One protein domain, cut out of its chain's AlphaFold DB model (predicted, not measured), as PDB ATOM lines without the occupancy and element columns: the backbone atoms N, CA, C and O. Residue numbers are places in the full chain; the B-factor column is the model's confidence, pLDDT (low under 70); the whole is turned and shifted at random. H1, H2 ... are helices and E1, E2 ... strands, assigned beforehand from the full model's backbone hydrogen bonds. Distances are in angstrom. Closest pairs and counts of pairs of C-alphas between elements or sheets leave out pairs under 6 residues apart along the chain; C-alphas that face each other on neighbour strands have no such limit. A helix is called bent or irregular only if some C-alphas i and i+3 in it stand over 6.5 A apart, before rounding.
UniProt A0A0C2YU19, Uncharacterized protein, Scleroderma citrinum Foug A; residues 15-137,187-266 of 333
ATOM      1  N   LEU A  15      10.269   0.881 -65.348       89.62
ATOM      2  CA  LEU A  15      10.233   2.332 -65.395       89.62
ATOM      3  C   LEU A  15      10.174   2.870 -63.969       89.62
ATOM      4  O   LEU A  15       9.554   2.272 -63.085       89.62
ATOM      5  N   SER A  16      10.864   3.975 -63.733       90.88
ATOM      6  CA  SER A  16      10.788   4.733 -62.490       90.88
ATOM      7  C   SER A  16      10.761   6.208 -62.834       90.88
ATOM      8  O   SER A  16      11.665   6.697 -63.506       90.88
ATOM      9  N   PHE A  17       9.694   6.888 -62.445       93.25
ATOM     10  CA  PHE A  17       9.473   8.292 -62.728       93.25
ATOM     11  C   PHE A  17       9.507   9.090 -61.429       93.25
ATOM     12  O   PHE A  17       8.795   8.766 -60.482       93.25
ATOM     13  N   PHE A  18      10.336  10.126 -61.420       93.56
ATOM     14  CA  PHE A  18      10.527  11.059 -60.320       93.56
ATOM     15  C   PHE A  18       9.842  12.379 -60.710       93.56
ATOM     16  O   PHE A  18      10.395  13.124 -61.529       93.56
ATOM     17  N   PRO A  19       8.638  12.684 -60.189       91.25
ATOM     18  CA  PRO A  19       7.846  13.836 -60.619       91.25
ATOM     19  C   PRO A  19       8.515  15.171 -60.315       91.25
ATOM     20  O   PRO A  19       8.469  16.069 -61.153       91.25
ATOM     21  N   GLY A  20       9.167  15.288 -59.152       89.38
ATOM     22  CA  GLY A  20       9.880  16.496 -58.732       89.38
ATOM     23  C   GLY A  20      10.921  16.952 -59.762       89.38
ATOM     24  O   GLY A  20      10.763  18.026 -60.345       89.38
ATOM     25  N   PRO A  21      11.955  16.138 -60.049       90.00
ATOM     26  CA  PRO A  21      12.948  16.459 -61.074       90.00
ATOM     27  C   PRO A  21      12.460  16.219 -62.518       90.00
ATOM     28  O   PRO A  21      13.196  16.522 -63.453       90.00
ATOM     29  N   GLN A  22      11.252  15.675 -62.723       91.00
ATOM     30  CA  GLN A  22      10.707  15.256 -64.026       91.00
ATOM     31  C   GLN A  22      11.633  14.300 -64.792       91.00
ATOM     32  O   GLN A  22      11.884  14.443 -65.990       91.00
ATOM     33  N   TYR A  23      12.139  13.297 -64.081       89.88
ATOM     34  CA  TYR A  23      13.120  12.344 -64.590       89.88
ATOM     35  C   TYR A  23      12.500  10.953 -64.745       89.88
ATOM     36  O   TYR A  23      11.823  10.466 -63.843       89.88
ATOM     37  N   LEU A  24      12.735  10.306 -65.892       91.25
ATOM     38  CA  LEU A  24      12.332   8.925 -66.157       91.25
ATOM     39  C   LEU A  24      13.569   8.037 -66.289       91.25
ATOM     40  O   LEU A  24      14.331   8.144 -67.250       91.25
ATOM     41  N   MET A  25      13.696   7.091 -65.370       89.50
ATOM     42  CA  MET A  25      14.658   6.008 -65.441       89.50
ATOM     43  C   MET A  25      14.011   4.785 -66.094       89.50
ATOM     44  O   MET A  25      12.940   4.333 -65.684       89.50
ATOM     45  N   ALA A  26      14.685   4.220 -67.094       87.81
ATOM     46  CA  ALA A  26      14.285   2.977 -67.740       87.81
ATOM     47  C   ALA A  26      15.400   1.939 -67.610       87.81
ATOM     48  O   ALA A  26      16.529   2.172 -68.044       87.81
ATOM     49  N   SER A  27      15.080   0.773 -67.057       85.38
ATOM     50  CA  SER A  27      16.004  -0.353 -66.978       85.38
ATOM     51  C   SER A  27      15.451  -1.572 -67.704       85.38
ATOM     52  O   SER A  27      14.243  -1.778 -67.825       85.38
ATOM     53  N   SER A  28      16.354  -2.381 -68.253       86.44
ATOM     54  CA  SER A  28      16.022  -3.665 -68.864       86.44
ATOM     55  C   SER A  28      16.788  -4.752 -68.116       86.44
ATOM     56  O   SER A  28      17.959  -4.991 -68.433       86.44
ATOM     57  N   PRO A  29      16.163  -5.379 -67.102       88.06
ATOM     58  CA  PRO A  29      16.816  -6.383 -66.281       88.06
ATOM     59  C   PRO A  29      17.397  -7.504 -67.141       88.06
ATOM     60  O   PRO A  29      16.757  -8.054 -68.043       88.06
ATOM     61  N   SER A  30      18.656  -7.826 -66.875       92.69
ATOM     62  CA  SER A  30      19.330  -8.985 -67.457       92.69
ATOM     63  C   SER A  30      19.291 -10.161 -66.484       92.69
ATOM     64  O   SER A  30      18.912 -10.014 -65.325       92.69
ATOM     65  N   SER A  31      19.704 -11.348 -66.919       94.81
ATOM     66  CA  SER A  31      19.717 -12.511 -66.027       94.81
ATOM     67  C   SER A  31      20.639 -12.314 -64.821       94.81
ATOM     68  O   SER A  31      20.312 -12.799 -63.745       94.81
ATOM     69  N   VAL A  32      21.747 -11.574 -64.974       95.19
ATOM     70  CA  VAL A  32      22.663 -11.253 -63.869       95.19
ATOM     71  C   VAL A  32      22.043 -10.245 -62.898       95.19
ATOM     72  O   VAL A  32      22.216 -10.395 -61.699       95.19
ATOM     73  N   HIS A  33      21.229  -9.302 -63.386       94.88
ATOM     74  CA  HIS A  33      20.457  -8.370 -62.546       94.88
ATOM     75  C   HIS A  33      19.520  -9.118 -61.594       94.88
ATOM     76  O   HIS A  33      19.450  -8.833 -60.409       94.88
ATOM     77  N   GLU A  34      18.798 -10.115 -62.104       94.81
ATOM     78  CA  GLU A  34      17.752 -10.790 -61.329       94.81
ATOM     79  C   GLU A  34      18.252 -11.953 -60.464       94.81
ATOM     80  O   GLU A  34      17.491 -12.483 -59.654       94.81
ATOM     81  N   CYS A  35      19.476 -12.438 -60.680       95.56
ATOM     82  CA  CYS A  35      19.879 -13.745 -60.161       95.56
ATOM     83  C   CYS A  35      19.904 -13.810 -58.627       95.56
ATOM     84  O   CYS A  35      19.316 -14.726 -58.053       95.56
ATOM     85  N   ILE A  36      20.490 -12.811 -57.966       96.81
ATOM     86  CA  ILE A  36      20.566 -12.747 -56.500       96.81
ATOM     87  C   ILE A  36      19.205 -12.401 -55.896       96.81
ATOM     88  O   ILE A  36      18.799 -13.002 -54.903       96.81
ATOM     89  N   LEU A  37      18.438 -11.524 -56.548       95.75
ATOM     90  CA  LEU A  37      17.061 -11.213 -56.152       95.75
ATOM     91  C   LEU A  37      16.179 -12.468 -56.131       95.75
ATOM     92  O   LEU A  37      15.357 -12.622 -55.235       95.75
ATOM     93  N   LYS A  38      16.365 -13.402 -57.073       95.50
ATOM     94  CA  LYS A  38      15.646 -14.688 -57.080       95.50
ATOM     95  C   LYS A  38      16.026 -15.585 -55.902       95.50
ATOM     96  O   LYS A  38      15.158 -16.311 -55.422       95.50
ATOM     97  N   VAL A  39      17.281 -15.550 -55.448       96.19
ATOM     98  CA  VAL A  39      17.716 -16.263 -54.233       96.19
ATOM     99  C   VAL A  39      17.035 -15.645 -53.014       96.19
ATOM    100  O   VAL A  39      16.326 -16.350 -52.299       96.19
ATOM    101  N   ALA A  40      17.144 -14.320 -52.858       95.56
ATOM    102  CA  ALA A  40      16.509 -13.574 -51.772       95.56
ATOM    103  C   ALA A  40      14.991 -13.811 -51.723       95.56
ATOM    104  O   ALA A  40      14.450 -14.158 -50.680       95.56
ATOM    105  N   MET A  41      14.304 -13.699 -52.863       95.31
ATOM    106  CA  MET A  41      12.859 -13.901 -52.977       95.31
ATOM    107  C   MET A  41      12.440 -15.306 -52.536       95.31
ATOM    108  O   MET A  41      11.506 -15.434 -51.758       95.31
ATOM    109  N   ARG A  42      13.136 -16.360 -52.987       93.75
ATOM    110  CA  ARG A  42      12.819 -17.745 -52.589       93.75
ATOM    111  C   ARG A  42      13.033 -17.976 -51.097       93.75
ATOM    112  O   ARG A  42      12.221 -18.657 -50.474       93.75
ATOM    113  N   ALA A  43      14.117 -17.439 -50.542       92.44
ATOM    114  CA  ALA A  43      14.410 -17.552 -49.120       92.44
ATOM    115  C   ALA A  43      13.364 -16.809 -48.277       92.44
ATOM    116  O   ALA A  43      12.826 -17.383 -47.332       92.44
ATOM    117  N   LEU A  44      13.008 -15.584 -48.674       92.75
ATOM    118  CA  LEU A  44      11.964 -14.791 -48.027       92.75
ATOM    119  C   LEU A  44      10.595 -15.461 -48.137       92.75
ATOM    120  O   LEU A  44       9.928 -15.613 -47.123       92.75
ATOM    121  N   ASP A  45      10.181 -15.925 -49.317       91.56
ATOM    122  CA  ASP A  45       8.907 -16.634 -49.481       91.56
ATOM    123  C   ASP A  45       8.838 -17.874 -48.581       91.56
ATOM    124  O   ASP A  45       7.826 -18.096 -47.916       91.56
ATOM    125  N   ARG A  46       9.920 -18.662 -48.510       89.56
ATOM    126  CA  ARG A  46      10.012 -19.826 -47.620       89.56
ATOM    127  C   ARG A  46       9.875 -19.419 -46.153       89.56
ATOM    128  O   ARG A  46       9.113 -20.044 -45.421       89.56
ATOM    129  N   ASP A  47      10.619 -18.410 -45.715       88.31
ATOM    130  CA  ASP A  47      10.633 -17.985 -44.315       88.31
ATOM    131  C   ASP A  47       9.279 -17.393 -43.903       88.31
ATOM    132  O   ASP A  47       8.689 -17.824 -42.914       88.31
ATOM    133  N   LEU A  48       8.735 -16.482 -44.709       88.06
ATOM    134  CA  LEU A  48       7.459 -15.807 -44.461       88.06
ATOM    135  C   LEU A  48       6.265 -16.774 -44.504       88.06
ATOM    136  O   LEU A  48       5.300 -16.629 -43.746       88.06
ATOM    137  N   TYR A  49       6.319 -17.794 -45.368       86.81
ATOM    138  CA  TYR A  49       5.307 -18.848 -45.397       86.81
ATOM    139  C   TYR A  49       5.263 -19.625 -44.076       86.81
ATOM    140  O   TYR A  49       4.173 -19.916 -43.581       86.81
ATOM    141  N   ASN A  50       6.425 -19.874 -43.468       87.06
ATOM    142  CA  ASN A  50       6.568 -20.671 -42.250       87.06
ATOM    143  C   ASN A  50       6.337 -19.897 -40.943       87.06
ATOM    144  O   ASN A  50       6.393 -20.509 -39.878       87.06
ATOM    145  N   ILE A  51       6.051 -18.589 -40.993       86.56
ATOM    146  CA  ILE A  51       5.636 -17.845 -39.796       86.56
ATOM    147  C   ILE A  51       4.330 -18.466 -39.267       86.56
ATOM    148  O   ILE A  51       3.346 -18.507 -40.024       86.56
ATOM    149  N   PRO A  52       4.286 -18.918 -37.996       85.31
ATOM    150  CA  PRO A  52       3.157 -19.632 -37.406       85.31
ATOM    151  C   PRO A  52       2.053 -18.664 -36.957       85.31
ATOM    152  O   PRO A  52       1.622 -18.666 -35.811       85.31
ATOM    153  N   VAL A  53       1.602 -17.826 -37.887       83.88
ATOM    154  CA  VAL A  53       0.447 -16.937 -37.751       83.88
ATOM    155  C   VAL A  53      -0.638 -17.394 -38.724       83.88
ATOM    156  O   VAL A  53      -0.334 -17.853 -39.831       83.88
ATOM    157  N   SER A  54      -1.907 -17.276 -38.324       84.94
ATOM    158  CA  SER A  54      -3.025 -17.570 -39.225       84.94
ATOM    159  C   SER A  54      -2.944 -16.687 -40.470       84.94
ATOM    160  O   SER A  54      -2.863 -15.461 -40.365       84.94
ATOM    161  N   LYS A  55      -3.003 -17.311 -41.653       85.88
ATOM    162  CA  LYS A  55      -2.941 -16.595 -42.937       85.88
ATOM    163  C   LYS A  55      -4.189 -15.752 -43.214       85.88
ATOM    164  O   LYS A  55      -4.115 -14.837 -44.030       85.88
ATOM    165  N   ASP A  56      -5.283 -16.019 -42.500       83.00
ATOM    166  CA  ASP A  56      -6.502 -15.204 -42.529       83.00
ATOM    167  C   ASP A  56      -6.332 -13.885 -41.758       83.00
ATOM    168  O   ASP A  56      -7.024 -12.908 -42.032       83.00
ATOM    169  N   ILE A  57      -5.397 -13.853 -40.801       83.00
ATOM    170  CA  ILE A  57      -5.072 -12.675 -39.991       83.00
ATOM    171  C   ILE A  57      -3.946 -11.894 -40.661       83.00
ATOM    172  O   ILE A  57      -4.087 -10.698 -40.907       83.00
ATOM    173  N   VAL A  58      -2.834 -12.574 -40.959       89.19
ATOM    174  CA  VAL A  58      -1.650 -11.971 -41.568       89.19
ATOM    175  C   VAL A  58      -1.126 -12.858 -42.684       89.19
ATOM    176  O   VAL A  58      -0.789 -14.021 -42.472       89.19
ATOM    177  N   SER A  59      -0.983 -12.287 -43.875       91.50
ATOM    178  CA  SER A  59      -0.337 -12.956 -44.999       91.50
ATOM    179  C   SER A  59       0.802 -12.118 -45.556       91.50
ATOM    180  O   SER A  59       0.835 -10.895 -45.434       91.50
ATOM    181  N   PHE A  60       1.759 -12.806 -46.167       93.12
ATOM    182  CA  PHE A  60       2.959 -12.210 -46.726       93.12
ATOM    183  C   PHE A  60       3.151 -12.678 -48.152       93.12
ATOM    184  O   PHE A  60       2.755 -13.791 -48.512       93.12
ATOM    185  N   LYS A  61       3.807 -11.845 -48.951       92.56
ATOM    186  CA  LYS A  61       4.248 -12.242 -50.280       92.56
ATOM    187  C   LYS A  61       5.472 -11.447 -50.688       92.56
ATOM    188  O   LYS A  61       5.441 -10.214 -50.639       92.56
ATOM    189  N   ALA A  62       6.509 -12.148 -51.132       93.50
ATOM    190  CA  ALA A  62       7.572 -11.526 -51.888       93.50
ATOM    191  C   ALA A  62       7.068 -11.315 -53.324       93.50
ATOM    192  O   ALA A  62       6.631 -12.236 -54.018       93.50
ATOM    193  N   LEU A  63       7.034 -10.062 -53.753       90.75
ATOM    194  CA  LEU A  63       6.500  -9.646 -55.036       90.75
ATOM    195  C   LEU A  63       7.636  -9.116 -55.909       90.75
ATOM    196  O   LEU A  63       8.149  -8.025 -55.638       90.75
ATOM    197  N   PRO A  64       8.001  -9.826 -56.990       85.81
ATOM    198  CA  PRO A  64       8.741  -9.195 -58.063       85.81
ATOM    199  C   PRO A  64       7.796  -8.242 -58.801       85.81
ATOM    200  O   PRO A  64       6.634  -8.570 -59.052       85.81
ATOM    201  N   ASN A  65       8.303  -7.078 -59.196       76.00
ATOM    202  CA  ASN A  65       7.586  -6.125 -60.046       76.00
ATOM    203  C   ASN A  65       6.296  -5.538 -59.441       76.00
ATOM    204  O   ASN A  65       5.357  -5.226 -60.176       76.00
ATOM    205  N   HIS A  66       6.217  -5.395 -58.118       84.62
ATOM    206  CA  HIS A  66       5.122  -4.629 -57.525       84.62
ATOM    207  C   HIS A  66       5.296  -3.145 -57.850       84.62
ATOM    208  O   HIS A  66       6.417  -2.664 -57.826       84.62
ATOM    209  N   PHE A  67       4.217  -2.430 -58.153       86.81
ATOM    210  CA  PHE A  67       4.273  -0.993 -58.411       86.81
ATOM    211  C   PHE A  67       4.132  -0.217 -57.099       86.81
ATOM    212  O   PHE A  67       3.247  -0.513 -56.299       86.81
ATOM    213  N   HIS A  68       5.015   0.752 -56.892       89.25
ATOM    214  CA  HIS A  68       4.937   1.755 -55.844       89.25
ATOM    215  C   HIS A  68       4.605   3.105 -56.482       89.25
ATOM    216  O   HIS A  68       5.216   3.488 -57.481       89.25
ATOM    217  N   GLU A  69       3.635   3.789 -55.893       92.19
ATOM    218  CA  GLU A  69       3.131   5.079 -56.340       92.19
ATOM    219  C   GLU A  69       3.035   6.008 -55.136       92.19
ATOM    220  O   GLU A  69       2.380   5.677 -54.143       92.19
ATOM    221  N   SER A  70       3.701   7.148 -55.246       91.81
ATOM    222  CA  SER A  70       3.690   8.246 -54.291       91.81
ATOM    223  C   SER A  70       3.801   9.580 -55.038       91.81
ATOM    224  O   SER A  70       3.958   9.623 -56.262       91.81
ATOM    225  N   ASP A  71       3.740  10.690 -54.305       89.88
ATOM    226  CA  ASP A  71       3.895  12.027 -54.888       89.88
ATOM    227  C   ASP A  71       5.324  12.301 -55.396       89.88
ATOM    228  O   ASP A  71       5.521  13.141 -56.277       89.88
ATOM    229  N   SER A  72       6.325  11.593 -54.869       91.75
ATOM    230  CA  SER A  72       7.751  11.761 -55.184       91.75
ATOM    231  C   SER A  72       8.315  10.650 -56.077       91.75
ATOM    232  O   SER A  72       9.318  10.880 -56.763       91.75
ATOM    233  N   LEU A  73       7.669   9.479 -56.150       93.25
ATOM    234  CA  LEU A  73       8.161   8.346 -56.924       93.25
ATOM    235  C   LEU A  73       7.049   7.434 -57.465       93.25
ATOM    236  O   LEU A  73       6.225   6.870 -56.752       93.25
ATOM    237  N   TYR A  74       7.124   7.176 -58.768       94.25
ATOM    238  CA  TYR A  74       6.332   6.167 -59.466       94.25
ATOM    239  C   TYR A  74       7.294   5.099 -59.961       94.25
ATOM    240  O   TYR A  74       7.946   5.283 -60.988       94.25
ATOM    241  N   ALA A  75       7.438   3.991 -59.243       92.62
ATOM    242  CA  ALA A  75       8.479   3.023 -59.550       92.62
ATOM    243  C   ALA A  75       8.075   1.579 -59.309       92.62
ATOM    244  O   ALA A  75       7.240   1.254 -58.475       92.62
ATOM    245  N   VAL A  76       8.745   0.685 -60.022       91.38
ATOM    246  CA  VAL A  76       8.621  -0.755 -59.821       91.38
ATOM    247  C   VAL A  76       9.863  -1.237 -59.080       91.38
ATOM    248  O   VAL A  76      10.925  -1.313 -59.712       91.38
ATOM    249  N   PRO A  77       9.784  -1.532 -57.768       92.75
ATOM    250  CA  PRO A  77      10.871  -2.200 -57.086       92.75
ATOM    251  C   PRO A  77      11.235  -3.544 -57.701       92.75
ATOM    252  O   PRO A  77      10.398  -4.250 -58.284       92.75
ATOM    253  N   ASP A  78      12.507  -3.911 -57.571       94.25
ATOM    254  CA  ASP A  78      12.968  -5.204 -58.057       94.25
ATOM    255  C   ASP A  78      12.406  -6.366 -57.244       94.25
ATOM    256  O   ASP A  78      11.966  -7.368 -57.820       94.25
ATOM    257  N   LEU A  79      12.357  -6.193 -55.927       95.06
ATOM    258  CA  LEU A  79      11.728  -7.105 -54.991       95.06
ATOM    259  C   LEU A  79      11.111  -6.303 -53.844       95.06
ATOM    260  O   LEU A  79      11.786  -5.502 -53.206       95.06
ATOM    261  N   ALA A  80       9.837  -6.549 -53.556       95.94
ATOM    262  CA  ALA A  80       9.165  -5.991 -52.390       95.94
ATOM    263  C   ALA A  80       8.529  -7.110 -51.567       95.94
ATOM    264  O   ALA A  80       7.909  -8.011 -52.129       95.94
ATOM    265  N   VAL A  81       8.622  -7.044 -50.241       96.06
ATOM    266  CA  VAL A  81       7.813  -7.894 -49.359       96.06
ATOM    267  C   VAL A  81       6.636  -7.078 -48.870       96.06
ATOM    268  O   VAL A  81       6.806  -6.044 -48.219       96.06
ATOM    269  N   ARG A  82       5.433  -7.564 -49.165       94.50
ATOM    270  CA  ARG A  82       4.202  -6.989 -48.635       94.50
ATOM    271  C   ARG A  82       3.619  -7.873 -47.558       94.50
ATOM    272  O   ARG A  82       3.636  -9.099 -47.664       94.50
ATOM    273  N   MET A  83       3.085  -7.206 -46.549       94.31
ATOM    274  CA  MET A  83       2.316  -7.796 -45.476       94.31
ATOM    275  C   MET A  83       0.882  -7.289 -45.581       94.31
ATOM    276  O   MET A  83       0.654  -6.079 -45.646       94.31
ATOM    277  N   TRP A  84      -0.070  -8.213 -45.577       92.62
ATOM    278  CA  TRP A  84      -1.488  -7.918 -45.449       92.62
ATOM    279  C   TRP A  84      -1.953  -8.324 -44.067       92.62
ATOM    280  O   TRP A  84      -1.668  -9.439 -43.639       92.62
ATOM    281  N   SER A  85      -2.689  -7.443 -43.403       89.00
ATOM    282  CA  SER A  85      -3.375  -7.744 -42.152       89.00
ATOM    283  C   SER A  85      -4.863  -7.496 -42.317       89.00
ATOM    284  O   SER A  85      -5.254  -6.398 -42.722       89.00
ATOM    285  N   CYS A  86      -5.684  -8.494 -42.011       84.50
ATOM    286  CA  CYS A  86      -7.135  -8.393 -42.078       84.50
ATOM    287  C   CYS A  86      -7.719  -8.363 -40.666       84.50
ATOM    288  O   CYS A  86      -7.316  -9.127 -39.790       84.50
ATOM    289  N   ASN A  87      -8.676  -7.467 -40.430       78.31
ATOM    290  CA  ASN A  87      -9.444  -7.483 -39.187       78.31
ATOM    291  C   ASN A  87     -10.643  -8.446 -39.286       78.31
ATOM    292  O   ASN A  87     -11.000  -8.909 -40.368       78.31
ATOM    293  N   HIS A  88     -11.321  -8.694 -38.163       71.06
ATOM    294  CA  HIS A  88     -12.506  -9.567 -38.086       71.06
ATOM    295  C   HIS A  88     -13.680  -9.131 -38.986       71.06
ATOM    296  O   HIS A  88     -14.605  -9.905 -39.216       71.06
ATOM    297  N   LYS A  89     -13.667  -7.894 -39.503       75.44
ATOM    298  CA  LYS A  89     -14.666  -7.386 -40.460       75.44
ATOM    299  C   LYS A  89     -14.272  -7.652 -41.916       75.44
ATOM    300  O   LYS A  89     -14.958  -7.178 -42.817       75.44
ATOM    301  N   GLY A  90     -13.163  -8.355 -42.153       75.06
ATOM    302  CA  GLY A  90     -12.612  -8.618 -43.482       75.06
ATOM    303  C   GLY A  90     -11.962  -7.397 -44.138       75.06
ATOM    304  O   GLY A  90     -11.662  -7.437 -45.328       75.06
ATOM    305  N   ILE A  91     -11.744  -6.302 -43.397       80.31
ATOM    306  CA  ILE A  91     -11.022  -5.138 -43.919       80.31
ATOM    307  C   ILE A  91      -9.537  -5.458 -43.841       80.31
ATOM    308  O   ILE A  91      -8.993  -5.623 -42.747       80.31
ATOM    309  N   CYS A  92      -8.895  -5.526 -45.002       84.81
ATOM    310  CA  CYS A  92      -7.477  -5.819 -45.117       84.81
ATOM    311  C   CYS A  92      -6.685  -4.548 -45.429       84.81
ATOM    312  O   CYS A  92      -6.984  -3.838 -46.390       84.81
ATOM    313  N   SER A  93      -5.655  -4.280 -44.634       88.06
ATOM    314  CA  SER A  93      -4.630  -3.281 -44.927       88.06
ATOM    315  C   SER A  93      -3.395  -3.973 -45.493       88.06
ATOM    316  O   SER A  93      -3.084  -5.108 -45.133       88.06
ATOM    317  N   ALA A  94      -2.699  -3.300 -46.404       90.94
ATOM    318  CA  ALA A  94      -1.484  -3.806 -47.024       90.94
ATOM    319  C   ALA A  94      -0.357  -2.800 -46.817       90.94
ATOM    320  O   ALA A  94      -0.505  -1.635 -47.185       90.94
ATOM    321  N   ARG A  95       0.777  -3.255 -46.290       92.38
ATOM    322  CA  ARG A  95       1.979  -2.434 -46.118       92.38
ATOM    323  C   ARG A  95       3.192  -3.106 -46.745       92.38
ATOM    324  O   ARG A  95       3.275  -4.335 -46.774       92.38
ATOM    325  N   THR A  96       4.110  -2.307 -47.272       95.12
ATOM    326  CA  THR A  96       5.375  -2.818 -47.805       95.12
ATOM    327  C   THR A  96       6.408  -2.733 -46.699       95.12
ATOM    328  O   THR A  96       6.652  -1.661 -46.169       95.12
ATOM    329  N   ILE A  97       6.976  -3.872 -46.319       95.69
ATOM    330  CA  ILE A  97       7.880  -3.961 -45.168       95.69
ATOM    331  C   ILE A  97       9.337  -4.141 -45.587       95.69
ATOM    332  O   ILE A  97      10.226  -3.788 -44.823       95.69
ATOM    333  N   TRP A  98       9.593  -4.699 -46.774       97.19
ATOM    334  CA  TRP A  98      10.946  -4.848 -47.308       97.19
ATOM    335  C   TRP A  98      10.990  -4.360 -48.751       97.19
ATOM    336  O   TRP A  98      10.061  -4.640 -49.515       97.19
ATOM    337  N   MET A  99      12.086  -3.714 -49.137       96.62
ATOM    338  CA  MET A  99      12.384  -3.353 -50.523       96.62
ATOM    339  C   MET A  99      13.836  -3.658 -50.869       96.62
ATOM    340  O   MET A  99      14.746  -3.315 -50.122       96.62
ATOM    341  N   LEU A 100      14.057  -4.311 -52.005       96.62
ATOM    342  CA  LEU A 100      15.384  -4.554 -52.548       96.62
ATOM    343  C   LEU A 100      15.441  -4.111 -54.010       96.62
ATOM    344  O   LEU A 100      14.540  -4.411 -54.797       96.62
ATOM    345  N   GLU A 101      16.540  -3.455 -54.365       96.38
ATOM    346  CA  GLU A 101      16.897  -3.054 -55.726       96.38
ATOM    347  C   GLU A 101      18.168  -3.770 -56.190       96.38
ATOM    348  O   GLU A 101      19.034  -4.101 -55.382       96.38
ATOM    349  N   SER A 102      18.329  -3.983 -57.494       95.50
ATOM    350  CA  SER A 102      19.609  -4.375 -58.081       95.50
ATOM    351  C   SER A 102      20.044  -3.400 -59.172       95.50
ATOM    352  O   SER A 102      19.252  -2.978 -60.006       95.50
ATOM    353  N   ALA A 103      21.311  -2.992 -59.144       94.00
ATOM    354  CA  ALA A 103      21.931  -2.167 -60.173       94.00
ATOM    355  C   ALA A 103      22.894  -3.035 -60.971       94.00
ATOM    356  O   ALA A 103      23.797  -3.644 -60.406       94.00
ATOM    357  N   PHE A 104      22.755  -3.031 -62.296       92.31
ATOM    358  CA  PHE A 104      23.767  -3.596 -63.193       92.31
ATOM    359  C   PHE A 104      24.164  -2.638 -64.315       92.31
ATOM    360  O   PHE A 104      25.341  -2.382 -64.554       92.31
ATOM    361  N   SER A 105      23.173  -2.107 -65.030       83.94
ATOM    362  CA  SER A 105      23.377  -1.074 -66.055       83.94
ATOM    363  C   SER A 105      22.983   0.326 -65.586       83.94
ATOM    364  O   SER A 105      23.167   1.280 -66.333       83.94
ATOM    365  N   GLN A 106      22.398   0.430 -64.394       85.94
ATOM    366  CA  GLN A 106      22.005   1.685 -63.755       85.94
ATOM    367  C   GLN A 106      23.169   2.213 -62.916       85.94
ATOM    368  O   GLN A 106      23.994   1.420 -62.452       85.94
ATOM    369  N   SER A 107      23.250   3.532 -62.741       90.31
ATOM    370  CA  SER A 107      24.249   4.111 -61.847       90.31
ATOM    371  C   SER A 107      23.875   3.845 -60.387       90.31
ATOM    372  O   SER A 107      22.697   3.706 -60.052       90.31
ATOM    373  N   ASP A 108      24.880   3.788 -59.511       93.88
ATOM    374  CA  ASP A 108      24.634   3.692 -58.071       93.88
ATOM    375  C   ASP A 108      23.889   4.934 -57.556       93.88
ATOM    376  O   ASP A 108      23.025   4.828 -56.696       93.88
ATOM    377  N   THR A 109      24.149   6.105 -58.142       93.56
ATOM    378  CA  THR A 109      23.446   7.350 -57.811       93.56
ATOM    379  C   THR A 109      21.945   7.252 -58.082       93.56
ATOM    380  O   THR A 109      21.171   7.468 -57.157       93.56
ATOM    381  N   ASP A 110      21.532   6.838 -59.288       91.69
ATOM    382  CA  ASP A 110      20.104   6.682 -59.629       91.69
ATOM    383  C   ASP A 110      19.401   5.689 -58.693       91.69
ATOM    384  O   ASP A 110      18.234   5.847 -58.330       91.69
ATOM    385  N   MET A 111      20.117   4.629 -58.315       93.00
ATOM    386  CA  MET A 111      19.630   3.635 -57.370       93.00
ATOM    387  C   MET A 111      19.449   4.226 -55.974       93.00
ATOM    388  O   MET A 111      18.398   4.027 -55.372       93.00
ATOM    389  N   MET A 112      20.446   4.947 -55.466       96.25
ATOM    390  CA  MET A 112      20.372   5.585 -54.153       96.25
ATOM    391  C   MET A 112      19.266   6.637 -54.100       96.25
ATOM    392  O   MET A 112      18.540   6.676 -53.113       96.25
ATOM    393  N   ASP A 113      19.069   7.419 -55.164       94.38
ATOM    394  CA  ASP A 113      17.947   8.360 -55.270       94.38
ATOM    395  C   ASP A 113      16.611   7.622 -55.111       94.38
ATOM    396  O   ASP A 113      15.788   7.993 -54.281       94.38
ATOM    397  N   LYS A 114      16.435   6.495 -55.811       94.25
ATOM    398  CA  LYS A 114      15.239   5.650 -55.688       94.25
ATOM    399  C   LYS A 114      15.027   5.127 -54.261       94.25
ATOM    400  O   LYS A 114      13.902   5.126 -53.771       94.25
ATOM    401  N   LEU A 115      16.094   4.673 -53.596       96.06
ATOM    402  CA  LEU A 115      16.013   4.169 -52.223       96.06
ATOM    403  C   LEU A 115      15.653   5.268 -51.218       96.06
ATOM    404  O   LEU A 115      14.880   4.998 -50.299       96.06
ATOM    405  N   ARG A 116      16.179   6.489 -51.395       96.25
ATOM    406  CA  ARG A 116      15.822   7.644 -50.557       96.25
ATOM    407  C   ARG A 116      14.335   7.951 -50.652       96.25
ATOM    408  O   ARG A 116      13.692   8.088 -49.618       96.25
ATOM    409  N   GLU A 117      13.791   7.980 -51.868       95.44
ATOM    410  CA  GLU A 117      12.357   8.209 -52.063       95.44
ATOM    411  C   GLU A 117      11.516   7.092 -51.429       95.44
ATOM    412  O   GLU A 117      10.575   7.377 -50.697       95.44
ATOM    413  N   TYR A 118      11.897   5.817 -51.585       95.50
ATOM    414  CA  TYR A 118      11.176   4.722 -50.921       95.50
ATOM    415  C   TYR A 118      11.122   4.866 -49.406       95.50
ATOM    416  O   TYR A 118      10.071   4.661 -48.804       95.50
ATOM    417  N   VAL A 119      12.249   5.191 -48.785       95.31
ATOM    418  CA  VAL A 119      12.339   5.382 -47.338       95.31
ATOM    419  C   VAL A 119      11.527   6.591 -46.881       95.31
ATOM    420  O   VAL A 119      10.850   6.515 -45.856       95.31
ATOM    421  N   HIS A 120      11.579   7.683 -47.642       94.75
ATOM    422  CA  HIS A 120      10.800   8.884 -47.375       94.75
ATOM    423  C   HIS A 120       9.290   8.599 -47.436       94.75
ATOM    424  O   HIS A 120       8.547   8.976 -46.529       94.75
ATOM    425  N   ASP A 121       8.841   7.878 -48.462       94.38
ATOM    426  CA  ASP A 121       7.419   7.629 -48.720       94.38
ATOM    427  C   ASP A 121       6.837   6.496 -47.876       94.38
ATOM    428  O   ASP A 121       5.627   6.421 -47.639       94.38
ATOM    429  N   LEU A 122       7.694   5.580 -47.423       93.69
ATOM    430  CA  LEU A 122       7.320   4.404 -46.651       93.69
ATOM    431  C   LEU A 122       8.114   4.366 -45.336       93.69
ATOM    432  O   LEU A 122       8.956   3.485 -45.144       93.69
ATOM    433  N   PRO A 123       7.786   5.235 -44.361       91.06
ATOM    434  CA  PRO A 123       8.496   5.297 -43.078       91.06
ATOM    435  C   PRO A 123       8.355   4.020 -42.230       91.06
ATOM    436  O   PRO A 123       9.027   3.869 -41.219       91.06
ATOM    437  N   HIS A 124       7.476   3.096 -42.630       91.69
ATOM    438  CA  HIS A 124       7.264   1.792 -41.998       91.69
ATOM    439  C   HIS A 124       8.092   0.661 -42.634       91.69
ATOM    440  O   HIS A 124       7.885  -0.507 -42.290       91.69
ATOM    441  N   LEU A 125       8.968   0.970 -43.598       95.44
ATOM    442  CA  LEU A 125       9.906  -0.011 -44.133       95.44
ATOM    443  C   LEU A 125      10.802  -0.523 -43.008       95.44
ATOM    444  O   LEU A 125      11.411   0.247 -42.273       95.44
ATOM    445  N   LEU A 126      10.883  -1.845 -42.901       96.31
ATOM    446  CA  LEU A 126      11.711  -2.535 -41.918       96.31
ATOM    447  C   LEU A 126      13.088  -2.853 -42.491       96.31
ATOM    448  O   LEU A 126      14.064  -2.876 -41.747       96.31
ATOM    449  N   VAL A 127      13.156  -3.109 -43.801       97.31
ATOM    450  CA  VAL A 127      14.389  -3.452 -44.513       97.31
ATOM    451  C   VAL A 127      14.419  -2.775 -45.878       97.31
ATOM    452  O   VAL A 127      13.474  -2.885 -46.663       97.31
ATOM    453  N   VAL A 128      15.540  -2.142 -46.194       97.69
ATOM    454  CA  VAL A 128      15.865  -1.655 -47.534       97.69
ATOM    455  C   VAL A 128      17.213  -2.227 -47.940       97.69
ATOM    456  O   VAL A 128      18.114  -2.335 -47.116       97.69
ATOM    457  N   GLY A 129      17.377  -2.620 -49.198       97.56
ATOM    458  CA  GLY A 129      18.659  -3.116 -49.680       97.56
ATOM    459  C   GLY A 129      18.933  -2.803 -51.138       97.56
ATOM    460  O   GLY A 129      18.018  -2.629 -51.943       97.56
ATOM    461  N   LYS A 130      20.219  -2.784 -51.487       97.38
ATOM    462  CA  LYS A 130      20.681  -2.785 -52.875       97.38
ATOM    463  C   LYS A 130      21.657  -3.915 -53.146       97.38
ATOM    464  O   LYS A 130      22.465  -4.271 -52.292       97.38
ATOM    465  N   ILE A 131      21.608  -4.429 -54.367       98.12
ATOM    466  CA  ILE A 131      22.583  -5.356 -54.934       98.12
ATOM    467  C   ILE A 131      23.283  -4.644 -56.089       98.12
ATOM    468  O   ILE A 131      22.700  -4.476 -57.162       98.12
ATOM    469  N   LEU A 132      24.528  -4.231 -55.881       97.62
ATOM    470  CA  LEU A 132      25.315  -3.500 -56.867       97.62
ATOM    471  C   LEU A 132      26.218  -4.469 -57.643       97.62
ATOM    472  O   LEU A 132      27.119  -5.091 -57.087       97.62
ATOM    473  N   ILE A 133      25.975  -4.603 -58.945       97.19
ATOM    474  CA  ILE A 133      26.709  -5.485 -59.858       97.19
ATOM    475  C   ILE A 133      27.563  -4.608 -60.772       97.19
ATOM    476  O   ILE A 133      27.092  -4.062 -61.772       97.19
ATOM    477  N   CYS A 134      28.849  -4.498 -60.458       96.12
ATOM    478  CA  CYS A 134      29.780  -3.686 -61.229       96.12
ATOM    479  C   CYS A 134      30.441  -4.503 -62.339       96.12
ATOM    480  O   CYS A 134      30.966  -5.594 -62.102       96.12
ATOM    481  N   GLN A 135      30.506  -3.944 -63.551       94.94
ATOM    482  CA  GLN A 135      31.317  -4.509 -64.632       94.94
ATOM    483  C   GLN A 135      32.744  -3.951 -64.588       94.94
ATOM    484  O   GLN A 135      32.937  -2.752 -64.402       94.94
ATOM    485  N   ALA A 136      33.748  -4.805 -64.799       94.00
ATOM    486  CA  ALA A 136      35.140  -4.361 -64.927       94.00
ATOM    487  C   ALA A 136      35.376  -3.661 -66.270       94.00
ATOM    488  O   ALA A 136      36.138  -2.703 -66.352       94.00
ATOM    489  N   ILE A 137      34.680  -4.125 -67.310       90.25
ATOM    490  CA  ILE A 137      34.640  -3.500 -68.631       90.25
ATOM    491  C   ILE A 137      33.163  -3.353 -69.006       90.25
ATOM    492  O   ILE A 137      32.486  -4.380 -69.146       90.25
ATOM    493  N   LYS A 187      33.408  -6.918 -62.061       96.19
ATOM    494  CA  LYS A 187      34.374  -6.308 -61.138       96.19
ATOM    495  C   LYS A 187      34.049  -6.671 -59.696       96.19
ATOM    496  O   LYS A 187      34.928  -7.121 -58.971       96.19
ATOM    497  N   SER A 188      32.799  -6.464 -59.305       97.19
ATOM    498  CA  SER A 188      32.295  -6.748 -57.967       97.19
ATOM    499  C   SER A 188      30.798  -7.033 -58.018       97.19
ATOM    500  O   SER A 188      30.100  -6.604 -58.942       97.19
ATOM    501  N   VAL A 189      30.330  -7.797 -57.036       98.00
ATOM    502  CA  VAL A 189      28.909  -7.967 -56.733       98.00
ATOM    503  C   VAL A 189      28.748  -7.758 -55.242       98.00
ATOM    504  O   VAL A 189      29.228  -8.563 -54.445       98.00
ATOM    505  N   GLU A 190      28.108  -6.656 -54.897       98.25
ATOM    506  CA  GLU A 190      28.017  -6.102 -53.552       98.25
ATOM    507  C   GLU A 190      26.560  -6.118 -53.094       98.25
ATOM    508  O   GLU A 190      25.647  -5.929 -53.898       98.25
ATOM    509  N   ILE A 191      26.337  -6.346 -51.803       98.31
ATOM    510  CA  ILE A 191      25.025  -6.241 -51.169       98.31
ATOM    511  C   ILE A 191      25.135  -5.248 -50.023       98.31
ATOM    512  O   ILE A 191      26.008  -5.373 -49.166       98.31
ATOM    513  N   HIS A 192      24.213  -4.297 -49.997       98.31
ATOM    514  CA  HIS A 192      24.040  -3.361 -48.900       98.31
ATOM    515  C   HIS A 192      22.628  -3.515 -48.356       98.31
ATOM    516  O   HIS A 192      21.674  -3.593 -49.134       98.31
ATOM    517  N   VAL A 193      22.500  -3.565 -47.037       98.12
ATOM    518  CA  VAL A 193      21.212  -3.696 -46.355       98.12
ATOM    519  C   VAL A 193      21.158  -2.692 -45.219       98.12
ATOM    520  O   VAL A 193      22.117  -2.564 -44.464       98.12
ATOM    521  N   TRP A 194      20.021  -2.020 -45.099       98.00
ATOM    522  CA  TRP A 194      19.663  -1.146 -43.997       98.00
ATOM    523  C   TRP A 194      18.387  -1.668 -43.348       98.00
ATOM    524  O   TRP A 194      17.431  -2.028 -44.041       98.00
ATOM    525  N   THR A 195      18.355  -1.695 -42.024       96.69
ATOM    526  CA  THR A 195      17.171  -2.051 -41.244       96.69
ATOM    527  C   THR A 195      16.713  -0.894 -40.384       96.69
ATOM    528  O   THR A 195      17.527  -0.099 -39.919       96.69
ATOM    529  N   HIS A 196      15.413  -0.844 -40.123       93.81
ATOM    530  CA  HIS A 196      14.834   0.105 -39.183       93.81
ATOM    531  C   HIS A 196      15.375  -0.132 -37.763       93.81
ATOM    532  O   HIS A 196      15.374  -1.261 -37.276       93.81
ATOM    533  N   GLU A 197      15.807   0.920 -37.071       87.94
ATOM    534  CA  GLU A 197      16.271   0.809 -35.684       87.94
ATOM    535  C   GLU A 197      15.076   0.910 -34.713       87.94
ATOM    536  O   GLU A 197      14.297   1.861 -34.800       87.94
ATOM    537  N   PRO A 198      14.875  -0.042 -33.778       79.94
ATOM    538  CA  PRO A 198      13.794   0.045 -32.795       79.94
ATOM    539  C   PRO A 198      13.868   1.332 -31.964       79.94
ATOM    540  O   PRO A 198      14.877   1.604 -31.316       79.94
ATOM    541  N   GLY A 199      12.797   2.132 -31.977       77.50
ATOM    542  CA  GLY A 199      12.756   3.440 -31.305       77.50
ATOM    543  C   GLY A 199      13.595   4.538 -31.977       77.50
ATOM    544  O   GLY A 199      13.653   5.652 -31.455       77.50
ATOM    545  N   GLY A 200      14.234   4.233 -33.110       80.75
ATOM    546  CA  GLY A 200      14.932   5.185 -33.964       80.75
ATOM    547  C   GLY A 200      13.993   5.922 -34.922       80.75
ATOM    548  O   GLY A 200      12.776   5.728 -34.918       80.75
ATOM    549  N   GLY A 201      14.576   6.803 -35.735       85.00
ATOM    550  CA  GLY A 201      13.876   7.415 -36.865       85.00
ATOM    551  C   GLY A 201      13.719   6.448 -38.049       85.00
ATOM    552  O   GLY A 201      14.133   5.291 -37.959       85.00
ATOM    553  N   PRO A 202      13.157   6.928 -39.175       88.44
ATOM    554  CA  PRO A 202      13.145   6.183 -40.431       88.44
ATOM    555  C   PRO A 202      14.551   5.712 -40.822       88.44
ATOM    556  O   PRO A 202      15.546   6.314 -40.414       88.44
ATOM    557  N   ILE A 203      14.621   4.656 -41.639       95.31
ATOM    558  CA  ILE A 203      15.883   4.173 -42.217       95.31
ATOM    559  C   ILE A 203      16.640   5.356 -42.841       95.31
ATOM    560  O   ILE A 203      16.037   6.176 -43.516       95.31
ATOM    561  N   ASP A 204      17.953   5.450 -42.648       94.44
ATOM    562  CA  ASP A 204      18.785   6.425 -43.358       94.44
ATOM    563  C   ASP A 204      19.742   5.680 -44.290       94.44
ATOM    564  O   ASP A 204      20.752   5.116 -43.866       94.44
ATOM    565  N   VAL A 205      19.408   5.664 -45.582       96.00
ATOM    566  CA  VAL A 205      20.215   4.974 -46.600       96.00
ATOM    567  C   VAL A 205      21.535   5.687 -46.900       96.00
ATOM    568  O   VAL A 205      22.427   5.079 -47.490       96.00
ATOM    569  N   ASP A 206      21.697   6.947 -46.484       95.06
ATOM    570  CA  ASP A 206      22.941   7.701 -46.661       95.06
ATOM    571  C   ASP A 206      23.954   7.434 -45.538       95.06
ATOM    572  O   ASP A 206      25.152   7.697 -45.695       95.06
ATOM    573  N   SER A 207      23.510   6.849 -44.423       91.62
ATOM    574  CA  SER A 207      24.387   6.469 -43.322       91.62
ATOM    575  C   SER A 207      24.910   5.042 -43.476       91.62
ATOM    576  O   SER A 207      24.169   4.062 -43.451       91.62
ATOM    577  N   SER A 208      26.234   4.915 -43.573       87.25
ATOM    578  CA  SER A 208      26.945   3.627 -43.536       87.25
ATOM    579  C   SER A 208      27.492   3.275 -42.145       87.25
ATOM    580  O   SER A 208      28.229   2.303 -41.986       87.25
ATOM    581  N   HIS A 209      27.160   4.076 -41.128       83.56
ATOM    582  CA  HIS A 209      27.655   3.915 -39.756       83.56
ATOM    583  C   HIS A 209      26.554   3.568 -38.746       83.56
ATOM    584  O   HIS A 209      26.849   3.391 -37.566       83.56
ATOM    585  N   GLN A 210      25.297   3.491 -39.188       81.94
ATOM    586  CA  GLN A 210      24.176   3.085 -38.342       81.94
ATOM    587  C   GLN A 210      24.258   1.607 -37.963       81.94
ATOM    588  O   GLN A 210      24.776   0.785 -38.721       81.94
ATOM    589  N   ALA A 211      23.709   1.264 -36.796       84.69
ATOM    590  CA  ALA A 211      23.707  -0.110 -36.305       84.69
ATOM    591  C   ALA A 211      22.860  -1.028 -37.201       84.69
ATOM    592  O   ALA A 211      23.117  -2.228 -37.276       84.69
ATOM    593  N   GLY A 212      21.883  -0.458 -37.916       91.38
ATOM    594  CA  GLY A 212      21.059  -1.155 -38.902       91.38
ATOM    595  C   GLY A 212      21.698  -1.380 -40.277       91.38
ATOM    596  O   GLY A 212      21.035  -1.953 -41.137       91.38
ATOM    597  N   TYR A 213      22.938  -0.944 -40.528       96.81
ATOM    598  CA  TYR A 213      23.592  -1.091 -41.835       96.81
ATOM    599  C   TYR A 213      24.552  -2.287 -41.891       96.81
ATOM    600  O   TYR A 213      25.347  -2.513 -40.979       96.81
ATOM    601  N   ALA A 214      24.541  -3.012 -43.010       97.69
ATOM    602  CA  ALA A 214      25.578  -3.976 -43.352       97.69
ATOM    603  C   ALA A 214      25.950  -3.949 -44.834       97.69
ATOM    604  O   ALA A 214      25.144  -3.646 -45.715       97.69
ATOM    605  N   PHE A 215      27.190  -4.360 -45.079       97.62
ATOM    606  CA  PHE A 215      27.786  -4.555 -46.389       97.62
ATOM    607  C   PHE A 215      28.319  -5.982 -46.507       97.62
ATOM    608  O   PHE A 215      28.834  -6.539 -45.537       97.62
ATOM    609  N   GLY A 216      28.213  -6.553 -47.700       98.12
ATOM    610  CA  GLY A 216      28.766  -7.857 -48.029       98.12
ATOM    611  C   GLY A 216      29.066  -7.976 -49.514       98.12
ATOM    612  O   GLY A 216      28.625  -7.170 -50.334       98.12
ATOM    613  N   THR A 217      29.824  -9.005 -49.871       98.25
ATOM    614  CA  THR A 217      30.268  -9.257 -51.244       98.25
ATOM    615  C   THR A 217      29.987 -10.700 -51.651       98.25
ATOM    616  O   THR A 217      30.071 -11.620 -50.847       98.25
ATOM    617  N   ILE A 218      29.610 -10.904 -52.913       97.25
ATOM    618  CA  ILE A 218      29.518 -12.228 -53.559       97.25
ATOM    619  C   ILE A 218      30.710 -12.427 -54.506       97.25
ATOM    620  O   ILE A 218      31.148 -13.546 -54.760       97.25
ATOM    621  N   PHE A 219      31.232 -11.334 -55.065       96.62
ATOM    622  CA  PHE A 219      32.392 -11.330 -55.948       96.62
ATOM    623  C   PHE A 219      33.220 -10.060 -55.686       96.62
ATOM    624  O   PHE A 219      32.618  -8.989 -55.563       96.62
ATOM    625  N   PRO A 220      34.568 -10.128 -55.639       94.75
ATOM    626  CA  PRO A 220      35.421 -11.283 -55.959       94.75
ATOM    627  C   PRO A 220      35.546 -12.335 -54.849       94.75
ATOM    628  O   PRO A 220      35.816 -13.495 -55.150       94.75
ATOM    629  N   THR A 221      35.318 -11.942 -53.599       95.19
ATOM    630  CA  THR A 221      35.315 -12.833 -52.435       95.19
ATOM    631  C   THR A 221      33.894 -12.901 -51.897       95.19
ATOM    632  O   THR A 221      33.173 -11.912 -51.972       95.19
ATOM    633  N   VAL A 222      33.482 -14.064 -51.399       96.88
ATOM    634  CA  VAL A 222      32.167 -14.210 -50.773       96.88
ATOM    635  C   VAL A 222      32.300 -13.911 -49.286       96.88
ATOM    636  O   VAL A 222      33.015 -14.619 -48.582       96.88
ATOM    637  N   ASP A 223      31.610 -12.875 -48.832       97.81
ATOM    638  CA  ASP A 223      31.449 -12.496 -47.431       97.81
ATOM    639  C   ASP A 223      30.040 -11.919 -47.260       97.81
ATOM    640  O   ASP A 223      29.742 -10.817 -47.726       97.81
ATOM    641  N   LEU A 224      29.152 -12.705 -46.652       97.75
ATOM    642  CA  LEU A 224      27.741 -12.364 -46.459       97.75
ATOM    643  C   LEU A 224      27.332 -12.417 -44.985       97.75
ATOM    644  O   LEU A 224      26.141 -12.315 -44.695       97.75
ATOM    645  N   ASP A 225      28.276 -12.571 -44.056       96.75
ATOM    646  CA  ASP A 225      27.961 -12.814 -42.644       96.75
ATOM    647  C   ASP A 225      27.252 -11.604 -42.033       96.75
ATOM    648  O   ASP A 225      26.146 -11.722 -41.503       96.75
ATOM    649  N   SER A 226      27.830 -10.411 -42.204       96.75
ATOM    650  CA  SER A 226      27.231  -9.155 -41.733       96.75
ATOM    651  C   SER A 226      25.869  -8.893 -42.381       96.75
ATOM    652  O   SER A 226      24.916  -8.527 -41.700       96.75
ATOM    653  N   VAL A 227      25.744  -9.148 -43.688       97.38
ATOM    654  CA  VAL A 227      24.479  -8.993 -44.424       97.38
ATOM    655  C   VAL A 227      23.414  -9.953 -43.897       97.38
ATOM    656  O   VAL A 227      22.290  -9.531 -43.643       97.38
ATOM    657  N   ASN A 228      23.744 -11.228 -43.687       96.56
ATOM    658  CA  ASN A 228      22.811 -12.213 -43.141       96.56
ATOM    659  C   ASN A 228      22.409 -11.894 -41.696       96.56
ATOM    660  O   ASN A 228      21.248 -12.099 -41.338       96.56
ATOM    661  N   ASN A 229      23.320 -11.358 -40.884       94.75
ATOM    662  CA  ASN A 229      23.000 -10.896 -39.534       94.75
ATOM    663  C   ASN A 229      21.995  -9.736 -39.574       94.75
ATOM    664  O   ASN A 229      20.956  -9.807 -38.923       94.75
ATOM    665  N   THR A 230      22.226  -8.727 -40.415       96.00
ATOM    666  CA  THR A 230      21.299  -7.596 -40.585       96.00
ATOM    667  C   THR A 230      19.952  -8.030 -41.164       96.00
ATOM    668  O   THR A 230      18.900  -7.632 -40.672       96.00
ATOM    669  N   LEU A 231      19.940  -8.931 -42.147       95.25
ATOM    670  CA  LEU A 231      18.704  -9.530 -42.658       95.25
ATOM    671  C   LEU A 231      17.962 -10.342 -41.579       95.25
ATOM    672  O   LEU A 231      16.732 -10.374 -41.564       95.25
ATOM    673  N   SER A 232      18.686 -10.967 -40.646       92.88
ATOM    674  CA  SER A 232      18.096 -11.631 -39.478       92.88
ATOM    675  C   SER A 232      17.441 -10.633 -38.530       92.88
ATOM    676  O   SER A 232      16.296 -10.858 -38.145       92.88
ATOM    677  N   CYS A 233      18.084  -9.495 -38.255       92.75
ATOM    678  CA  CYS A 233      17.450  -8.387 -37.537       92.75
ATOM    679  C   CYS A 233      16.170  -7.920 -38.251       92.75
ATOM    680  O   CYS A 233      15.138  -7.757 -37.611       92.75
ATOM    681  N   GLY A 234      16.188  -7.808 -39.584       94.19
ATOM    682  CA  GLY A 234      14.999  -7.510 -40.391       94.19
ATOM    683  C   GLY A 234      13.837  -8.493 -40.190       94.19
ATOM    684  O   GLY A 234      12.664  -8.103 -40.209       94.19
ATOM    685  N   ARG A 235      14.134  -9.780 -39.968       91.44
ATOM    686  CA  ARG A 235      13.117 -10.803 -39.663       91.44
ATOM    687  C   ARG A 235      12.545 -10.639 -38.263       91.44
ATOM    688  O   ARG A 235      11.327 -10.715 -38.121       91.44
ATOM    689  N   GLU A 236      13.380 -10.345 -37.272       90.38
ATOM    690  CA  GLU A 236      12.899 -10.026 -35.923       90.38
ATOM    691  C   GLU A 236      12.029  -8.762 -35.936       90.38
ATOM    692  O   GLU A 236      10.929  -8.780 -35.397       90.38
ATOM    693  N   LEU A 237      12.414  -7.716 -36.675       92.44
ATOM    694  CA  LEU A 237      11.563  -6.535 -36.873       92.44
ATOM    695  C   LEU A 237      10.222  -6.894 -37.518       92.44
ATOM    696  O   LEU A 237       9.184  -6.359 -37.147       92.44
ATOM    697  N   THR A 238      10.224  -7.815 -38.486       91.81
ATOM    698  CA  THR A 238       8.987  -8.288 -39.125       91.81
ATOM    699  C   THR A 238       8.091  -9.005 -38.123       91.81
ATOM    700  O   THR A 238       6.880  -8.804 -38.141       91.81
ATOM    701  N   LYS A 239       8.677  -9.814 -37.240       89.00
ATOM    702  CA  LYS A 239       7.975 -10.503 -36.161       89.00
ATOM    703  C   LYS A 239       7.395  -9.519 -35.147       89.00
ATOM    704  O   LYS A 239       6.203  -9.607 -34.874       89.00
ATOM    705  N   GLU A 240       8.168  -8.545 -34.676       89.25
ATOM    706  CA  GLU A 240       7.662  -7.483 -33.794       89.25
ATOM    707  C   GLU A 240       6.512  -6.721 -34.455       89.25
ATOM    708  O   GLU A 240       5.442  -6.555 -33.876       89.25
ATOM    709  N   ALA A 241       6.656  -6.386 -35.737       89.88
ATOM    710  CA  ALA A 241       5.618  -5.691 -36.476       89.88
ATOM    711  C   ALA A 241       4.330  -6.529 -36.649       89.88
ATOM    712  O   ALA A 241       3.276  -5.945 -36.904       89.88
ATOM    713  N   ILE A 242       4.388  -7.866 -36.549       87.94
ATOM    714  CA  ILE A 242       3.205  -8.746 -36.465       87.94
ATOM    715  C   ILE A 242       2.590  -8.678 -35.069       87.94
ATOM    716  O   ILE A 242       1.370  -8.597 -34.960       87.94
ATOM    717  N   LEU A 243       3.410  -8.719 -34.016       84.56
ATOM    718  CA  LEU A 243       2.954  -8.684 -32.623       84.56
ATOM    719  C   LEU A 243       2.283  -7.350 -32.269       84.56
ATOM    720  O   LEU A 243       1.325  -7.324 -31.502       84.56
ATOM    721  N   GLU A 244       2.726  -6.254 -32.884       84.88
ATOM    722  CA  GLU A 244       2.107  -4.930 -32.768       84.88
ATOM    723  C   GLU A 244       0.757  -4.809 -33.490       84.88
ATOM    724  O   GLU A 244       0.041  -3.816 -33.311       84.88
ATOM    725  N   LEU A 245       0.379  -5.787 -34.323       81.25
ATOM    726  CA  LEU A 245      -0.948  -5.792 -34.920       81.25
ATOM    727  C   LEU A 245      -1.971  -6.030 -33.811       81.25
ATOM    728  O   LEU A 245      -2.254  -7.163 -33.429       81.25
ATOM    729  N   ASN A 246      -2.568  -4.940 -33.331       65.06
ATOM    730  CA  ASN A 246      -3.755  -4.946 -32.482       65.06
ATOM    731  C   ASN A 246      -4.947  -5.508 -33.273       65.06
ATOM    732  O   ASN A 246      -5.836  -4.762 -33.688       65.06
ATOM    733  N   VAL A 247      -4.955  -6.817 -33.530       64.81
ATOM    734  CA  VAL A 247      -6.085  -7.525 -34.126       64.81
ATOM    735  C   VAL A 247      -7.009  -7.937 -32.980       64.81
ATOM    736  O   VAL A 247      -6.663  -8.845 -32.223       64.81
ATOM    737  N   PRO A 248      -8.179  -7.290 -32.818       55.34
ATOM    738  CA  PRO A 248      -9.142  -7.698 -31.804       55.34
ATOM    739  C   PRO A 248      -9.569  -9.138 -32.099       55.34
ATOM    740  O   PRO A 248      -9.928  -9.430 -33.242       55.34
ATOM    741  N   ASP A 249      -9.510 -10.003 -31.087       56.16
ATOM    742  CA  ASP A 249      -9.846 -11.433 -31.155       56.16
ATOM    743  C   ASP A 249      -8.922 -12.306 -32.025       56.16
ATOM    744  O   ASP A 249      -9.292 -13.429 -32.377       56.16
ATOM    745  N   ALA A 250      -7.702 -11.854 -32.347       59.28
ATOM    746  CA  ALA A 250      -6.678 -12.811 -32.759       59.28
ATOM    747  C   ALA A 250      -6.480 -13.813 -31.619       59.28
ATOM    748  O   ALA A 250      -6.290 -13.417 -30.468       59.28
ATOM    749  N   ASP A 251      -6.558 -15.110 -31.929       64.50
ATOM    750  CA  ASP A 251      -6.245 -16.154 -30.963       64.50
ATOM    751  C   ASP A 251      -4.853 -15.857 -30.403       64.50
ATOM    752  O   ASP A 251      -3.859 -15.963 -31.124       64.50
ATOM    753  N   GLN A 252      -4.793 -15.440 -29.135       64.88
ATOM    754  CA  GLN A 252      -3.552 -15.061 -28.465       64.88
ATOM    755  C   GLN A 252      -2.509 -16.174 -28.630       64.88
ATOM    756  O   GLN A 252      -1.343 -15.889 -28.860       64.88
ATOM    757  N   ARG A 253      -2.952 -17.441 -28.685       63.69
ATOM    758  CA  ARG A 253      -2.087 -18.601 -28.940       63.69
ATOM    759  C   ARG A 253      -1.417 -18.581 -30.313       63.69
ATOM    760  O   ARG A 253      -0.294 -19.057 -30.433       63.69
ATOM    761  N   SER A 254      -2.078 -18.057 -31.346       65.50
ATOM    762  CA  SER A 254      -1.498 -17.912 -32.689       65.50
ATOM    763  C   SER A 254      -0.417 -16.828 -32.724       65.50
ATOM    764  O   SER A 254       0.596 -17.002 -33.395       65.50
ATOM    765  N   LEU A 255      -0.588 -15.735 -31.974       68.81
ATOM    766  CA  LEU A 255       0.455 -14.714 -31.812       68.81
ATOM    767  C   LEU A 255       1.598 -15.221 -30.916       68.81
ATOM    768  O   LEU A 255       2.764 -15.032 -31.252       68.81
ATOM    769  N   ASP A 256       1.288 -15.969 -29.853       70.19
ATOM    770  CA  ASP A 256       2.280 -16.599 -28.973       70.19
ATOM    771  C   ASP A 256       3.152 -17.615 -29.735       70.19
ATOM    772  O   ASP A 256       4.350 -17.725 -29.482       70.19
ATOM    773  N   CYS A 257       2.600 -18.329 -30.727       72.25
ATOM    774  CA  CYS A 257       3.391 -19.208 -31.595       72.25
ATOM    775  C   CYS A 257       4.427 -18.432 -32.423       72.25
ATOM    776  O   CYS A 257       5.529 -18.937 -32.646       72.25
ATOM    777  N   ALA A 258       4.107 -17.207 -32.857       72.94
ATOM    778  CA  ALA A 258       5.052 -16.357 -33.577       72.94
ATOM    779  C   ALA A 258       6.227 -15.936 -32.682       72.94
ATOM    780  O   ALA A 258       7.353 -15.863 -33.170       72.94
ATOM    781  N   VAL A 259       6.010 -15.760 -31.371       75.44
ATOM    782  CA  VAL A 259       7.070 -15.447 -30.390       75.44
ATOM    783  C   VAL A 259       8.155 -16.531 -30.356       75.44
ATOM    784  O   VAL A 259       9.339 -16.206 -30.267       75.44
ATOM    785  N   PHE A 260       7.784 -17.806 -30.499       76.19
ATOM    786  CA  PHE A 260       8.727 -18.936 -30.491       76.19
ATOM    787  C   PHE A 260       9.214 -19.358 -31.882       76.19
ATOM    788  O   PHE A 260      10.017 -20.287 -32.003       76.19
ATOM    789  N   TRP A 261       8.747 -18.693 -32.940       81.00
ATOM    790  CA  TRP A 261       9.232 -18.944 -34.289       81.00
ATOM    791  C   TRP A 261      10.705 -18.563 -34.404       81.00
ATOM    792  O   TRP A 261      11.108 -17.460 -34.029       81.00
ATOM    793  N   THR A 262      11.487 -19.494 -34.945       77.94
ATOM    794  CA  THR A 262      12.898 -19.309 -35.263       77.94
ATOM    795  C   THR A 262      13.057 -19.373 -36.783       77.94
ATOM    796  O   THR A 262      12.778 -20.415 -37.386       77.94
ATOM    797  N   PRO A 263      13.439 -18.268 -37.440       76.31
ATOM    798  CA  PRO A 263      13.689 -18.283 -38.874       76.31
ATOM    799  C   PRO A 263      14.955 -19.093 -39.208       76.31
ATOM    800  O   PRO A 263      15.763 -19.409 -38.333       76.31
ATOM    801  N   HIS A 264      15.151 -19.428 -40.488       78.56
ATOM    802  CA  HIS A 264      16.382 -20.095 -40.940       78.56
ATOM    803  C   HIS A 264      17.621 -19.257 -40.594       78.56
ATOM    804  O   HIS A 264      17.549 -18.035 -40.609       78.56
ATOM    805  N   ALA A 265      18.777 -19.873 -40.347       77.25
ATOM    806  CA  ALA A 265      19.975 -19.124 -39.948       77.25
ATOM    807  C   ALA A 265      20.371 -18.034 -40.965       77.25
ATOM    808  O   ALA A 265      20.655 -16.905 -40.573       77.25
ATOM    809  N   HIS A 266      20.276 -18.325 -42.266       85.31
ATOM    810  CA  HIS A 266      20.647 -17.391 -43.329       85.31
ATOM    811  C   HIS A 266      19.498 -17.172 -44.319       85.31
ATOM    812  O   HIS A 266      18.754 -18.095 -44.661       85.31
TER     813      HIS A 266
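This is residues 15 to 137 and 187 to 266 of the 333 residues of an uncharacterized protein of Scleroderma citrinum Foug A (UniProt A0A0C2YU19). A six-stranded sheet, curled like part of a barrel, wraps round helix H1 on one face, where H3 also packs on it; H2 covers part of the other face. The small hairpin E1 and E2 lies near H2, and H4 folds back beside the end of H3. The printed part has 203 residues, with named elements in the order E1 E2 H1 E3 E4 E5 H2 E6 E7 E8 H3 H4. The large sheet, E3 E4 E5 E6 E7 E8, is mixed, and the class is mixed, helices and strands. The whole is compact, with a radius of gyration of the C-alphas of 17.2 A and spans of 57 by 39 by 32 A.

In the large sheet, E3 is residues 58 to 64, E4 79 to 86, E5 92 to 103 at 33.2 A, E6 127 to 135 at 26.3 A, E7 187 to 195 at 26.6 A and E8 213 to 219. H1, residues 31 to 49, spans 26.0 A and is irregular: C-alphas 33 and 36 are 7.5 A apart. H2 is residues 108 to 121 at 20.0 A, H3 residues 225 to 243 at 27.3 A, and H4 residues 252 to 259, ending at C-alpha 259 (7.070, -15.447, -30.390). E1, residues 15 to 18, begins at C-alpha 15 (10.233, 2.332, -65.395); E2 is residues 23 to 27.

The large sheet is twisted, with edge strands E3 and E8. E3, E4 and E5 form a meander, each strand the antiparallel neighbour of the one before, with N 61 and O 82 at 3.0 A and N 83 and O 95 at 2.9 A. E5, H2 and E6 form a strand-helix-strand unit, two parallel neighbour strands with a helix between, its crossover right-handed; N 101 and O 129 are 3.0 A apart. E7 is antiparallel to E6, with N 130 and O 192 at 2.9 A, and forms a hairpin with E8, with N 191 and O 216 at 2.8 A. There are three layers, helices on both faces: H1 and H3 on one face, H2 on the opposite face. The closest C-alphas of H1 and E3 are those of Asp 45 and Ala 62, 5.8 A; of H3 and E8, Ala 214 and Val 227, 5.2 A. H2 is over E5 and E6 at a height over the sheet of 9.6 A. H3 and H4 only just touch, with 3 pairs of C-alphas within 8 A, through residues 239 to 243 of H3. In hairpin E1 and E2, N 16 and O 25 are 2.9 A apart. Every O i to N i+4 pair is within hydrogen-bond range in H2 and H3; H1 has 13 of 15, H4 3 of 4.

The C-alphas of Ile 137 and Asp 249, the two farthest apart, are 58.7 A apart. Residues 138 to 186 are not printed, and C-alphas 137 and 187 are 8.0 A apart across the cut. The links E3 to E4 and E7 to E8 are long. Residues 246 to 255 have pLDDT under 70.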